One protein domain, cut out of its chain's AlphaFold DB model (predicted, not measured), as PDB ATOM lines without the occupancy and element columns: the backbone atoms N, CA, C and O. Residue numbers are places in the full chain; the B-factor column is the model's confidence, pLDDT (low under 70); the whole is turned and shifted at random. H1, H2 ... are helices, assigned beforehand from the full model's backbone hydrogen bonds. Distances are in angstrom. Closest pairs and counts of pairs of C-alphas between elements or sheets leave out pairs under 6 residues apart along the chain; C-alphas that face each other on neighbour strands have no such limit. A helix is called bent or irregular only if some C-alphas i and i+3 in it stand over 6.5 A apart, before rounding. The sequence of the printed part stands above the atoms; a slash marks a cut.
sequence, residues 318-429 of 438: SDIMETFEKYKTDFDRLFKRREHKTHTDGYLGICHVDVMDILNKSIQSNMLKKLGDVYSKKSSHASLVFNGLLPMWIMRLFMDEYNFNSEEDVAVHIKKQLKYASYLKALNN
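This is residues 318 to 429 of the 438 residues of an uncharacterized protein of Drosophila willistoni (UniProt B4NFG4). Bent H1 and H3 pack on long H4; H5 makes an L with H4, and residues 419 to 429 stick out. H2 packs on H5. Look for 112 residues with five named helices, all helix, compact, radius of gyration of the C-alphas 14.3 A, spans 44 by 28 by 27 A.

H1, residues 318 to 338, is one helix by hydrogen bonds but bent between arms H1a and H1b: C-alphas 326 and 329 are 7.6 A apart. H4, residues 379 to 402, only just irregular, C-alphas 380 and 383 being 7.0 A apart, touches H3, residues 361 to 375, closest C-alphas Val 385 and Leu 371, 6.4 A. H1b, H3 and H5, residues 407 to 428, have every O i to N i+4 pair within hydrogen-bond range; H4 has 16 of 20, H1a 2 of 5 and 5 of 6 O i to N i+3.

Find C-alpha 318 at (433.789, 427.225, 870.500); H5 ends at C-alpha 428, (464.808, 431.538, 885.802).

The link from H1 to H2, residues 353 to 356, is long; residues 378 to 380 are under pLDDT 70.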
ATOM      1  N   SER A 318     434.717 427.755 871.524       84.62
ATOM      2  CA  SER A 318     433.789 427.225 870.500       84.62
ATOM      3  C   SER A 318     434.551 426.444 869.432       84.62
ATOM      4  O   SER A 318     434.316 425.249 869.259       84.62
ATOM      5  N   ASP A 319     435.540 427.095 868.815       85.31
ATOM      6  CA  ASP A 319     436.348 426.572 867.713       85.31
ATOM      7  C   ASP A 319     436.983 425.219 868.076       85.31
ATOM      8  O   ASP A 319     436.919 424.261 867.305       85.31
ATOM      9  N   ILE A 320     437.547 425.104 869.288       86.69
ATOM     10  CA  ILE A 320     438.118 423.844 869.784       86.69
ATOM     11  C   ILE A 320     437.036 422.781 869.994       86.69
ATOM     12  O   ILE A 320     437.223 421.639 869.575       86.69
ATOM     13  N   MET A 321     435.900 423.121 870.603       89.94
ATOM     14  CA  MET A 321     434.846 422.144 870.890       89.94
ATOM     15  C   MET A 321     434.135 421.643 869.622       89.94
ATOM     16  O   MET A 321     433.719 420.484 869.588       89.94
ATOM     17  N   GLU A 322     434.062 422.451 868.563       90.69
ATOM     18  CA  GLU A 322     433.552 422.046 867.244       90.69
ATOM     19  C   GLU A 322     434.439 420.985 866.572       90.69
ATOM     20  O   GLU A 322     433.925 420.055 865.941       90.69
ATOM     21  N   THR A 323     435.763 421.018 866.791       91.31
ATOM     22  CA  THR A 323     436.666 419.969 866.276       91.31
ATOM     23  C   THR A 323     436.383 418.571 866.841       91.31
ATOM     24  O   THR A 323     436.811 417.578 866.249       91.31
ATOM     25  N   PHE A 324     435.616 418.453 867.936       91.69
ATOM     26  CA  PHE A 324     435.230 417.155 868.488       91.69
ATOM     27  C   PHE A 324     434.555 416.262 867.443       91.69
ATOM     28  O   PHE A 324     434.906 415.091 867.310       91.69
ATOM     29  N   GLU A 325     433.593 416.811 866.693       91.44
ATOM     30  CA  GLU A 325     432.844 416.038 865.700       91.44
ATOM     31  C   GLU A 325     433.725 415.719 864.475       91.44
ATOM     32  O   GLU A 325     433.600 414.633 863.905       91.44
ATOM     33  N   LYS A 326     434.699 416.588 864.137       92.94
ATOM     34  CA  LYS A 326     435.707 416.352 863.080       92.94
ATOM     35  C   LYS A 326     436.568 415.117 863.375       92.94
ATOM     36  O   LYS A 326     436.776 414.298 862.484       92.94
ATOM     37  N   TYR A 327     437.048 414.957 864.611       93.06
ATOM     38  CA  TYR A 327     437.917 413.831 865.000       93.06
ATOM     39  C   TYR A 327     437.165 412.641 865.621       93.06
ATOM     40  O   TYR A 327     437.781 411.641 866.003       93.06
ATOM     41  N   LYS A 328     435.832 412.710 865.723       91.38
ATOM     42  CA  LYS A 328     435.006 411.704 866.408       91.38
ATOM     43  C   LYS A 328     435.239 410.277 865.908       91.38
ATOM     44  O   LYS A 328     435.215 409.340 866.702       91.38
ATOM     45  N   THR A 329     435.502 410.102 864.616       92.44
ATOM     46  CA  THR A 329     435.804 408.800 864.000       92.44
ATOM     47  C   THR A 329     437.094 408.166 864.531       92.44
ATOM     48  O   THR A 329     437.140 406.946 864.713       92.44
ATOM     49  N   ASP A 330     438.119 408.967 864.828       90.38
ATOM     50  CA  ASP A 330     439.375 408.505 865.419       90.38
ATOM     51  C   ASP A 330     439.230 408.253 866.928       90.38
ATOM     52  O   ASP A 330     439.720 407.232 867.423       90.38
ATOM     53  N   PHE A 331     438.448 409.074 867.640       92.69
ATOM     54  CA  PHE A 331     438.066 408.806 869.034       92.69
ATOM     55  C   PHE A 331     437.287 407.488 869.176       92.69
ATOM     56  O   PHE A 331     437.665 406.636 869.981       92.69
ATOM     57  N   ASP A 332     436.259 407.263 868.348       90.69
ATOM     58  CA  ASP A 332     435.482 406.016 868.304       90.69
ATOM     59  C   ASP A 332     436.380 404.801 867.992       90.69
ATOM     60  O   ASP A 332     436.204 403.715 868.558       90.69
ATOM     61  N   ARG A 333     437.377 404.972 867.109       91.31
ATOM     62  CA  ARG A 333     438.364 403.939 866.753       91.31
ATOM     63  C   ARG A 333     439.306 403.619 867.916       91.31
ATOM     64  O   ARG A 333     439.534 402.437 868.195       91.31
ATOM     65  N   LEU A 334     439.844 404.631 868.603       88.88
ATOM     66  CA  LEU A 334     440.703 404.434 869.776       88.88
ATOM     67  C   LEU A 334     439.919 403.802 870.926       88.88
ATOM     68  O   LEU A 334     440.414 402.863 871.555       88.88
ATOM     69  N   PHE A 335     438.692 404.277 871.160       89.62
ATOM     70  CA  PHE A 335     437.816 403.775 872.209       89.62
ATOM     71  C   PHE A 335     437.529 402.286 872.012       89.62
ATOM     72  O   PHE A 335     437.874 401.490 872.882       89.62
ATOM     73  N   LYS A 336     437.041 401.869 870.836       88.50
ATOM     74  CA  LYS A 336     436.797 400.445 870.527       88.50
ATOM     75  C   LYS A 336     438.050 399.574 870.673       88.50
ATOM     76  O   LYS A 336     437.963 398.446 871.148       88.50
ATOM     77  N   ARG A 337     439.234 400.088 870.311       87.25
ATOM     78  CA  ARG A 337     440.516 399.367 870.464       87.25
ATOM     79  C   ARG A 337     440.943 399.203 871.933       87.25
ATOM     80  O   ARG A 337     441.772 398.341 872.229       87.25
ATOM     81  N   ARG A 338     440.444 400.039 872.851       85.69
ATOM     82  CA  ARG A 338     440.916 400.113 874.245       85.69
ATOM     83  C   ARG A 338     439.825 399.949 875.312       85.69
ATOM     84  O   ARG A 338     440.187 399.872 876.479       85.69
ATOM     85  N   GLU A 339     438.538 399.821 874.975       82.44
ATOM     86  CA  GLU A 339     437.453 399.811 875.977       82.44
ATOM     87  C   GLU A 339     437.549 398.660 876.993       82.44
ATOM     88  O   GLU A 339     437.161 398.818 878.148       82.44
ATOM     89  N   HIS A 340     438.109 397.514 876.596       82.06
ATOM     90  CA  HIS A 340     438.310 396.361 877.479       82.06
ATOM     91  C   HIS A 340     439.634 396.409 878.264       82.06
ATOM     92  O   HIS A 340     439.896 395.511 879.064       82.06
ATOM     93  N   LYS A 341     440.483 397.427 878.057       81.50
ATOM     94  CA  LYS A 341     441.706 397.604 878.849       81.50
ATOM     95  C   LYS A 341     441.363 398.217 880.204       81.50
ATOM     96  O   LYS A 341     440.613 399.183 880.293       81.50
ATOM     97  N   THR A 342     441.953 397.667 881.260       74.25
ATOM     98  CA  THR A 342     441.793 398.150 882.641       74.25
ATOM     99  C   THR A 342     442.508 399.475 882.901       74.25
ATOM    100  O   THR A 342     442.118 400.209 883.805       74.25
ATOM    101  N   HIS A 343     443.548 399.777 882.121       80.25
ATOM    102  CA  HIS A 343     444.326 401.002 882.221       80.25
ATOM    103  C   HIS A 343     444.788 401.483 880.839       80.25
ATOM    104  O   HIS A 343     444.877 400.707 879.883       80.25
ATOM    105  N   THR A 344     445.063 402.780 880.735       83.50
ATOM    106  CA  THR A 344     445.720 403.415 879.593       83.50
ATOM    107  C   THR A 344     446.739 404.403 880.140       83.50
ATOM    108  O   THR A 344     446.358 405.331 880.844       83.50
ATOM    109  N   ASP A 345     448.009 404.199 879.808       82.50
ATOM    110  CA  ASP A 345     449.123 405.027 880.283       82.50
ATOM    111  C   ASP A 345     449.301 406.297 879.434       82.50
ATOM    112  O   ASP A 345     449.669 407.346 879.949       82.50
ATOM    113  N   GLY A 346     448.992 406.220 878.132       87.94
ATOM    114  CA  GLY A 346     449.144 407.339 877.200       87.94
ATOM    115  C   GLY A 346     448.652 407.072 875.770       87.94
ATOM    116  O   GLY A 346     448.333 405.933 875.385       87.94
ATOM    117  N   TYR A 347     448.659 408.118 874.946       87.25
ATOM    118  CA  TYR A 347     448.579 408.073 873.487       87.25
ATOM    119  C   TYR A 347     449.939 408.475 872.899       87.25
ATOM    120  O   TYR A 347     450.475 409.510 873.265       87.25
ATOM    121  N   LEU A 348     450.561 407.611 872.084       86.31
ATOM    122  CA  LEU A 348     451.944 407.780 871.582       86.31
ATOM    123  C   LEU A 348     452.986 408.131 872.681       86.31
ATOM    124  O   LEU A 348     454.004 408.795 872.472       86.31
ATOM    125  N   GLY A 349     452.730 407.632 873.897       82.88
ATOM    126  CA  GLY A 349     453.536 407.895 875.089       82.88
ATOM    127  C   GLY A 349     453.437 409.332 875.608       82.88
ATOM    128  O   GLY A 349     454.404 409.789 876.203       82.88
ATOM    129  N   ILE A 350     452.339 410.030 875.317       87.12
ATOM    130  CA  ILE A 350     451.896 411.287 875.928       87.12
ATOM    131  C   ILE A 350     450.693 410.959 876.825       87.12
ATOM    132  O   ILE A 350     449.780 410.252 876.389       87.12
ATOM    133  N   CYS A 351     450.676 411.435 878.062       87.12
ATOM    134  CA  CYS A 351     449.552 411.319 878.995       87.12
ATOM    135  C   CYS A 351     448.864 412.682 879.196       87.12
ATOM    136  O   CYS A 351     449.265 413.669 878.590       87.12
ATOM    137  N   HIS A 352     447.819 412.762 880.032       85.44
ATOM    138  CA  HIS A 352     447.152 414.049 880.290       85.44
ATOM    139  C   HIS A 352     448.110 415.114 880.852       85.44
ATOM    140  O   HIS A 352     448.067 416.251 880.403       85.44
ATOM    141  N   VAL A 353     449.005 414.747 881.777       85.69
ATOM    142  CA  VAL A 353     449.937 415.688 882.432       85.69
ATOM    143  C   VAL A 353     450.819 416.418 881.415       85.69
ATOM    144  O   VAL A 353     451.071 417.603 881.567       85.69
ATOM    145  N   ASP A 354     451.209 415.745 880.332       83.88
ATOM    146  CA  ASP A 354     452.047 416.315 879.269       83.88
ATOM    147  C   ASP A 354     451.322 417.368 878.398       83.88
ATOM    148  O   ASP A 354     451.958 418.029 877.577       83.88
ATOM    149  N   VAL A 355     449.990 417.476 878.494       84.50
ATOM    150  CA  VAL A 355     449.160 418.271 877.565       84.50
ATOM    151  C   VAL A 355     448.141 419.193 878.226       84.50
ATOM    152  O   VAL A 355     447.526 419.991 877.521       84.50
ATOM    153  N   MET A 356     447.931 419.116 879.543       81.12
ATOM    154  CA  MET A 356     447.007 420.030 880.228       81.12
ATOM    155  C   MET A 356     447.492 421.478 880.073       81.12
ATOM    156  O   MET A 356     446.746 422.315 879.568       81.12
ATOM    157  N   ASP A 357     448.770 421.745 880.347       79.62
ATOM    158  CA  ASP A 357     449.360 423.097 880.344       79.62
ATOM    159  C   ASP A 357     449.469 423.745 878.945       79.62
ATOM    160  O   ASP A 357     449.858 424.901 878.812       79.62
ATOM    161  N   ILE A 358     449.101 423.019 877.884       82.12
ATOM    162  CA  ILE A 358     449.052 423.512 876.497       82.12
ATOM    163  C   ILE A 358     447.781 424.346 876.226       82.12
ATOM    164  O   ILE A 358     447.718 425.114 875.258       82.12
ATOM    165  N   LEU A 359     446.748 424.173 877.056       80.75
ATOM    166  CA  LEU A 359     445.417 424.761 876.899       80.75
ATOM    167  C   LEU A 359     444.994 425.532 878.148       80.75
ATOM    168  O   LEU A 359     445.365 425.200 879.268       80.75
ATOM    169  N   ASN A 360     444.095 426.499 877.977       83.62
ATOM    170  CA  ASN A 360     443.454 427.184 879.098       83.62
ATOM    171  C   ASN A 360     442.600 426.197 879.938       83.62
ATOM    172  O   ASN A 360     441.809 425.434 879.371       83.62
ATOM    173  N   LYS A 361     442.699 426.255 881.280       83.25
ATOM    174  CA  LYS A 361     441.965 425.400 882.251       83.25
ATOM    175  C   LYS A 361     440.463 425.254 881.943       83.25
ATOM    176  O   LYS A 361     439.880 424.179 882.111       83.25
ATOM    177  N   SER A 362     439.830 426.322 881.457       85.06
ATOM    178  CA  SER A 362     438.415 426.326 881.051       85.06
ATOM    179  C   SER A 362     438.124 425.411 879.850       85.06
ATOM    180  O   SER A 362     437.153 424.652 879.867       85.06
ATOM    181  N   ILE A 363     438.994 425.431 878.839       86.06
ATOM    182  CA  ILE A 363     438.880 424.632 877.615       86.06
ATOM    183  C   ILE A 363     439.180 423.162 877.922       86.06
ATOM    184  O   ILE A 363     438.387 422.295 877.556       86.06
ATOM    185  N   GLN A 364     440.246 422.884 878.689       87.12
ATOM    186  CA  GLN A 364     440.564 421.536 879.189       87.12
ATOM    187  C   GLN A 364     439.340 420.887 879.862       87.12
ATOM    188  O   GLN A 364     438.961 419.758 879.544       87.12
ATOM    189  N   SER A 365     438.686 421.630 880.763       87.62
ATOM    190  CA  SER A 365     437.511 421.173 881.515       87.62
ATOM    191  C   SER A 365     436.326 420.847 880.600       87.62
ATOM    192  O   SER A 365     435.648 419.836 880.797       87.62
ATOM    193  N   ASN A 366     436.095 421.660 879.565       90.19
ATOM    194  CA  ASN A 366     435.034 421.432 878.582       90.19
ATOM    195  C   ASN A 366     435.319 420.215 877.689       90.19
ATOM    196  O   ASN A 366     434.427 419.385 877.493       90.19
ATOM    197  N   MET A 367     436.557 420.062 877.207       90.94
ATOM    198  CA  MET A 367     436.985 418.902 876.416       90.94
ATOM    199  C   MET A 367     436.842 417.604 877.218       90.94
ATOM    200  O   MET A 367     436.246 416.636 876.740       90.94
ATOM    201  N   LEU A 368     437.320 417.598 878.467       90.69
ATOM    202  CA  LEU A 368     437.191 416.463 879.383       90.69
ATOM    203  C   LEU A 368     435.734 416.121 879.689       90.69
ATOM    204  O   LEU A 368     435.381 414.942 879.690       90.69
ATOM    205  N   LYS A 369     434.873 417.126 879.887       90.44
ATOM    206  CA  LYS A 369     433.435 416.916 880.078       90.44
ATOM    207  C   LYS A 369     432.793 416.268 878.847       90.44
ATOM    208  O   LYS A 369     432.178 415.218 878.985       90.44
ATOM    209  N   LYS A 370     433.006 416.811 877.643       91.25
ATOM    210  CA  LYS A 370     432.466 416.258 876.382       91.25
ATOM    211  C   LYS A 370     432.975 414.836 876.108       91.25
ATOM    212  O   LYS A 370     432.192 413.976 875.709       91.25
ATOM    213  N   LEU A 371     434.257 414.556 876.362       91.44
ATOM    214  CA  LEU A 371     434.805 413.196 876.292       91.44
ATOM    215  C   LEU A 371     434.173 412.268 877.340       91.44
ATOM    216  O   LEU A 371     433.858 411.118 877.033       91.44
ATOM    217  N   GLY A 372     433.967 412.769 878.558       88.62
ATOM    218  CA  GLY A 372     433.284 412.068 879.639       88.62
ATOM    219  C   GLY A 372     431.856 411.677 879.260       88.62
ATOM    220  O   GLY A 372     431.513 410.499 879.325       88.62
ATOM    221  N   ASP A 373     431.065 412.636 878.783       89.12
ATOM    222  CA  ASP A 373     429.659 412.454 878.410       89.12
ATOM    223  C   ASP A 373     429.480 411.410 877.287       89.12
ATOM    224  O   ASP A 373     428.516 410.642 877.291       89.12
ATOM    225  N   VAL A 374     430.422 411.329 876.335       88.81
ATOM    226  CA  VAL A 374     430.346 410.391 875.196       88.81
ATOM    227  C   VAL A 374     430.946 409.010 875.513       88.81
ATOM    228  O   VAL A 374     430.379 407.983 875.116       88.81
ATOM    229  N   TYR A 375     432.077 408.958 876.227       87.06
ATOM    230  CA  TYR A 375     432.895 407.743 876.372       87.06
ATOM    231  C   TYR A 375     432.967 407.177 877.804       87.06
ATOM    232  O   TYR A 375     433.244 405.985 877.971       87.06
ATOM    233  N   SER A 376     432.653 407.948 878.851       79.69
ATOM    234  CA  SER A 376     432.707 407.497 880.256       79.69
ATOM    235  C   SER A 376     431.453 406.721 880.691       79.69
ATOM    236  O   SER A 376     430.822 406.989 881.709       79.69
ATOM    237  N   LYS A 377     431.093 405.686 879.923       70.06
ATOM    238  CA  LYS A 377     429.933 404.812 880.204       70.06
ATOM    239  C   LYS A 377     430.136 403.887 881.416       70.06
ATOM    240  O   LYS A 377     429.195 403.232 881.855       70.06
ATOM    241  N   LYS A 378     431.372 403.780 881.918       66.31
ATOM    242  CA  LYS A 378     431.810 402.962 883.063       66.31
ATOM    243  C   LYS A 378     433.027 403.628 883.703       66.31
ATOM    244  O   LYS A 378     433.877 404.151 882.983       66.31
ATOM    245  N   SER A 379     433.180 403.511 885.022       62.38
ATOM    246  CA  SER A 379     434.312 404.089 885.771       62.38
ATOM    247  C   SER A 379     435.693 403.624 885.285       62.38
ATOM    248  O   SER A 379     436.656 404.383 885.352       62.38
ATOM    249  N   SER A 380     435.796 402.413 884.724       67.25
ATOM    250  CA  SER A 380     437.033 401.880 884.135       67.25
ATOM    251  C   SER A 380     437.554 402.683 882.937       67.25
ATOM    252  O   SER A 380     438.749 402.647 882.656       67.25
ATOM    253  N   HIS A 381     436.692 403.424 882.231       82.31
ATOM    254  CA  HIS A 381     437.089 404.192 881.046       82.31
ATOM    255  C   HIS A 381     437.716 405.555 881.375       82.31
ATOM    256  O   HIS A 381     438.243 406.192 880.468       82.31
ATOM    257  N   ALA A 382     437.733 405.987 882.643       82.94
ATOM    258  CA  ALA A 382     438.330 407.266 883.038       82.94
ATOM    259  C   ALA A 382     439.787 407.391 882.554       82.94
ATOM    260  O   ALA A 382     440.125 408.349 881.868       82.94
ATOM    261  N   SER A 383     440.630 406.379 882.800       84.94
ATOM    262  CA  SER A 383     442.032 406.392 882.334       84.94
ATOM    263  C   SER A 383     442.170 406.501 880.809       84.94
ATOM    264  O   SER A 383     443.103 407.130 880.324       84.94
ATOM    265  N   LEU A 384     441.224 405.952 880.040       87.88
ATOM    266  CA  LEU A 384     441.201 406.058 878.580       87.88
ATOM    267  C   LEU A 384     440.752 407.450 878.105       87.88
ATOM    268  O   LEU A 384     441.272 407.938 877.104       87.88
ATOM    269  N   VAL A 385     439.835 408.101 878.825       89.31
ATOM    270  CA  VAL A 385     439.441 409.496 878.573       89.31
ATOM    271  C   VAL A 385     440.618 410.440 878.836       89.31
ATOM    272  O   VAL A 385     441.018 411.160 877.924       89.31
ATOM    273  N   PHE A 386     441.218 410.376 880.031       87.69
ATOM    274  CA  PHE A 386     442.324 411.255 880.424       87.69
ATOM    275  C   PHE A 386     443.614 410.975 879.641       87.69
ATOM    276  O   PHE A 386     444.142 411.875 879.008       87.69
ATOM    277  N   ASN A 387     444.128 409.742 879.634       88.88
ATOM    278  CA  ASN A 387     445.444 409.442 879.045       88.88
ATOM    279  C   ASN A 387     445.392 409.025 877.570       88.88
ATOM    280  O   ASN A 387     446.434 408.881 876.941       88.88
ATOM    281  N   GLY A 388     444.213 408.752 877.014       89.69
ATOM    282  CA  GLY A 388     444.067 408.322 875.622       89.69
ATOM    283  C   GLY A 388     443.457 409.405 874.745       89.69
ATOM    284  O   GLY A 388     444.110 409.929 873.849       89.69
ATOM    285  N   LEU A 389     442.181 409.701 874.990       92.44
ATOM    286  CA  LEU A 389     441.373 410.528 874.099       92.44
ATOM    287  C   LEU A 389     441.714 412.021 874.193       92.44
ATOM    288  O   LEU A 389     441.758 412.674 873.155       92.44
ATOM    289  N   LEU A 390     441.998 412.555 875.388       92.62
ATOM    290  CA  LEU A 390     442.399 413.960 875.535       92.62
ATOM    291  C   LEU A 390     443.748 414.257 874.832       92.62
ATOM    292  O   LEU A 390     443.752 415.133 873.967       92.62
ATOM    293  N   PRO A 391     444.856 413.519 875.082       92.50
ATOM    294  CA  PRO A 391     446.092 413.670 874.315       92.50
ATOM    295  C   PRO A 391     445.899 413.491 872.807       92.50
ATOM    296  O   PRO A 391     446.400 414.307 872.044       92.50
ATOM    297  N   MET A 392     445.115 412.499 872.360       92.38
ATOM    298  CA  MET A 392     444.784 412.342 870.935       92.38
ATOM    299  C   MET A 392     444.111 413.599 870.356       92.38
ATOM    300  O   MET A 392     444.468 414.029 869.262       92.38
ATOM    301  N   TRP A 393     443.153 414.197 871.072       93.25
ATOM    302  CA  TRP A 393     442.466 415.410 870.618       93.25
ATOM    303  C   TRP A 393     443.446 416.584 870.497       93.25
ATOM    304  O   TRP A 393     443.495 417.240 869.457       93.25
ATOM    305  N   ILE A 394     444.281 416.804 871.513       91.50
ATOM    306  CA  ILE A 394     445.269 417.893 871.517       91.50
ATOM    307  C   ILE A 394     446.309 417.695 870.409       91.50
ATOM    308  O   ILE A 394     446.636 418.642 869.699       91.50
ATOM    309  N   MET A 395     446.750 416.459 870.162       90.88
ATOM    310  CA  MET A 395     447.646 416.164 869.045       90.88
ATOM    311  C   MET A 395     447.011 416.454 867.680       90.88
ATOM    312  O   MET A 395     447.685 416.980 866.797       90.88
ATOM    313  N   ARG A 396     445.714 416.174 867.499       91.00
ATOM    314  CA  ARG A 396     445.000 416.505 866.255       91.00
ATOM    315  C   ARG A 396     444.799 418.004 866.059       91.00
ATOM    316  O   ARG A 396     444.958 418.475 864.936       91.00
ATOM    317  N   LEU A 397     444.561 418.748 867.138       90.94
ATOM    318  CA  LEU A 397     444.579 420.213 867.108       90.94
ATOM    319  C   LEU A 397     445.959 420.748 866.698       90.94
ATOM    320  O   LEU A 397     446.028 421.674 865.899       90.94
ATOM    321  N   PHE A 398     447.051 420.142 867.178       88.88
ATOM    322  CA  PHE A 398     448.415 420.518 866.782       88.88
ATOM    323  C   PHE A 398     448.694 420.250 865.302       88.88
ATOM    324  O   PHE A 398     449.285 421.101 864.641       88.88
ATOM    325  N   MET A 399     448.267 419.098 864.770       88.81
ATOM    326  CA  MET A 399     448.408 418.798 863.341       88.81
ATOM    327  C   MET A 399     447.677 419.825 862.470       88.81
ATOM    328  O   MET A 399     448.270 420.326 861.519       88.81
ATOM    329  N   ASP A 400     446.431 420.162 862.817       88.19
ATOM    330  CA  ASP A 400     445.624 421.125 862.058       88.19
ATOM    331  C   ASP A 400     446.132 422.576 862.186       88.19
ATOM    332  O   ASP A 400     446.043 423.327 861.219       88.19
ATOM    333  N   GLU A 401     446.643 422.990 863.352       85.88
ATOM    334  CA  GLU A 401     447.057 424.384 863.592       85.88
ATOM    335  C   GLU A 401     448.476 424.687 863.095       85.88
ATOM    336  O   GLU A 401     448.743 425.755 862.548       85.88
ATOM    337  N   TYR A 402     449.398 423.738 863.274       84.94
ATOM    338  CA  TYR A 402     450.827 423.934 863.012       84.94
ATOM    339  C   TYR A 402     451.350 423.101 861.833       84.94
ATOM    340  O   TYR A 402     452.553 423.090 861.581       84.94
ATOM    341  N   ASN A 403     450.460 422.432 861.088       84.81
ATOM    342  CA  ASN A 403     450.770 421.648 859.886       84.81
ATOM    343  C   ASN A 403     451.842 420.559 860.107       84.81
ATOM    344  O   ASN A 403     452.729 420.359 859.275       84.81
ATOM    345  N   PHE A 404     451.777 419.840 861.233       86.75
ATOM    346  CA  PHE A 404     452.656 418.689 861.467       86.75
ATOM    347  C   PHE A 404     452.309 417.519 860.533       86.75
ATOM    348  O   PHE A 404     451.147 417.133 860.407       86.75
ATOM    349  N   ASN A 405     453.336 416.909 859.934       83.56
ATOM    350  CA  ASN A 405     453.184 415.830 858.950       83.56
ATOM    351  C   ASN A 405     452.668 414.508 859.549       83.56
ATOM    352  O   ASN A 405     452.024 413.728 858.849       83.56
ATOM    353  N   SER A 406     452.967 414.232 860.823       87.25
ATOM    354  CA  SER A 406     452.584 412.995 861.511       87.25
ATOM    355  C   SER A 406     452.214 413.235 862.978       87.25
ATOM    356  O   SER A 406     452.606 414.237 863.582       87.25
ATOM    357  N   GLU A 407     451.471 412.297 863.573       86.19
ATOM    358  CA  GLU A 407     451.199 412.318 865.015       86.19
ATOM    359  C   GLU A 407     452.489 412.077 865.818       86.19
ATOM    360  O   GLU A 407     452.689 412.663 866.880       86.19
ATOM    361  N   GLU A 408     453.401 411.254 865.303       86.94
ATOM    362  CA  GLU A 408     454.708 410.994 865.898       86.94
ATOM    363  C   GLU A 408     455.556 412.272 866.008       86.94
ATOM    364  O   GLU A 408     456.155 412.510 867.060       86.94
ATOM    365  N   ASP A 409     455.555 413.132 864.983       87.00
ATOM    366  CA  ASP A 409     456.251 414.426 865.010       87.00
ATOM    367  C   ASP A 409     455.682 415.346 866.097       87.00
ATOM    368  O   ASP A 409     456.448 415.944 866.856       87.00
ATOM    369  N   VAL A 410     454.350 415.408 866.233       88.62
ATOM    370  CA  VAL A 410     453.683 416.147 867.319       88.62
ATOM    371  C   VAL A 410     454.092 415.589 868.683       88.62
ATOM    372  O   VAL A 410     454.419 416.353 869.592       88.62
ATOM    373  N   ALA A 411     454.137 414.263 868.843       87.50
ATOM    374  CA  ALA A 411     454.526 413.637 870.105       87.50
ATOM    375  C   ALA A 411     455.983 413.916 870.485       87.50
ATOM    376  O   ALA A 411     456.292 414.165 871.655       87.50
ATOM    377  N   VAL A 412     456.885 413.891 869.503       87.56
ATOM    378  CA  VAL A 412     458.288 414.272 869.683       87.56
ATOM    379  C   VAL A 412     458.406 415.765 869.996       87.56
ATOM    380  O   VAL A 412     459.210 416.133 870.854       87.56
ATOM    381  N   HIS A 413     457.607 416.616 869.351       87.69
ATOM    382  CA  HIS A 413     457.589 418.056 869.591       87.69
ATOM    383  C   HIS A 413     457.129 418.389 871.015       87.69
ATOM    384  O   HIS A 413     457.899 419.004 871.746       87.69
ATOM    385  N   ILE A 414     455.961 417.901 871.454       87.50
ATOM    386  CA  ILE A 414     455.430 418.114 872.816       87.50
ATOM    387  C   ILE A 414     456.454 417.668 873.874       87.50
ATOM    388  O   ILE A 414     456.770 418.414 874.800       87.50
ATOM    389  N   LYS A 415     457.084 416.498 873.699       86.69
ATOM    390  CA  LYS A 415     458.125 416.002 874.621       86.69
ATOM    391  C   LYS A 415     459.391 416.861 874.653       86.69
ATOM    392  O   LYS A 415     460.041 416.937 875.696       86.69
ATOM    393  N   LYS A 416     459.779 417.477 873.533       85.94
ATOM    394  CA  LYS A 416     460.900 418.432 873.493       85.94
ATOM    395  C   LYS A 416     460.504 419.771 874.118       85.94
ATOM    396  O   LYS A 416     461.271 420.287 874.924       85.94
ATOM    397  N   GLN A 417     459.308 420.273 873.813       87.75
ATOM    398  CA  GLN A 417     458.732 421.490 874.385       87.75
ATOM    399  C   GLN A 417     458.672 421.414 875.914       87.75
ATOM    400  O   GLN A 417     459.178 422.319 876.564       87.75
ATOM    401  N   LEU A 418     458.158 420.323 876.494       84.75
ATOM    402  CA  LEU A 418     458.122 420.130 877.950       84.75
ATOM    403  C   LEU A 418     459.525 420.180 878.571       84.75
ATOM    404  O   LEU A 418     459.755 420.925 879.518       84.75
ATOM    405  N   LYS A 419     460.496 419.455 877.997       84.56
ATOM    406  CA  LYS A 419     461.893 419.471 878.470       84.56
ATOM    407  C   LYS A 419     462.527 420.860 878.382       84.56
ATOM    408  O   LYS A 419     463.239 421.260 879.299       84.56
ATOM    409  N   TYR A 420     462.278 421.583 877.293       84.25
ATOM    410  CA  TYR A 420     462.800 422.931 877.091       84.25
ATOM    411  C   TYR A 420     462.123 423.951 878.024       84.25
ATOM    412  O   TYR A 420     462.808 424.765 878.635       84.25
ATOM    413  N   ALA A 421     460.809 423.846 878.239       81.06
ATOM    414  CA  ALA A 421     460.066 424.666 879.191       81.06
ATOM    415  C   ALA A 421     460.518 424.422 880.642       81.06
ATOM    416  O   ALA A 421     460.759 425.383 881.370       81.06
ATOM    417  N   SER A 422     460.723 423.165 881.058       79.75
ATOM    418  CA  SER A 422     461.303 422.850 882.375       79.75
ATOM    419  C   SER A 422     462.715 423.422 882.539       79.75
ATOM    420  O   SER A 422     463.050 423.909 883.615       79.75
ATOM    421  N   TYR A 423     463.533 423.398 881.482       81.25
ATOM    422  CA  TYR A 423     464.865 424.008 881.485       81.25
ATOM    423  C   TYR A 423     464.810 425.537 881.607       81.25
ATOM    424  O   TYR A 423     465.559 426.097 882.401       81.25
ATOM    425  N   LEU A 424     463.894 426.212 880.903       81.62
ATOM    426  CA  LEU A 424     463.689 427.658 881.056       81.62
ATOM    427  C   LEU A 424     463.191 428.028 882.462       81.62
ATOM    428  O   LEU A 424     463.746 428.942 883.067       81.62
ATOM    429  N   LYS A 425     462.221 427.286 883.022       80.06
ATOM    430  CA  LYS A 425     461.778 427.479 884.417       80.06
ATOM    431  C   LYS A 425     462.953 427.323 885.395       80.06
ATOM    432  O   LYS A 425     463.148 428.167 886.264       80.06
ATOM    433  N   ALA A 426     463.789 426.296 885.214       77.81
ATOM    434  CA  ALA A 426     464.981 426.083 886.038       77.81
ATOM    435  C   ALA A 426     466.023 427.212 885.896       77.81
ATOM    436  O   ALA A 426     466.565 427.659 886.904       77.81
ATOM    437  N   LEU A 427     466.266 427.712 884.677       79.50
ATOM    438  CA  LEU A 427     467.171 428.839 884.406       79.50
ATOM    439  C   LEU A 427     466.722 430.123 885.129       79.50
ATOM    440  O   LEU A 427     467.548 430.862 885.662       79.50
ATOM    441  N   ASN A 428     465.411 430.363 885.176       79.38
ATOM    442  CA  ASN A 428     464.808 431.538 885.802       79.38
ATOM    443  C   ASN A 428     464.662 431.428 887.333       79.38
ATOM    444  O   ASN A 428     464.297 432.408 887.977       79.38
ATOM    445  N   ASN A 429     464.951 430.263 887.928       72.50
ATOM    446  CA  ASN A 429     464.561 429.892 889.298       72.50
ATOM    447  C   ASN A 429     463.037 429.917 889.547       72.50
ATOM    448  O   ASN A 429     462.597 430.045 890.693       72.50
TER     449      ASN A 429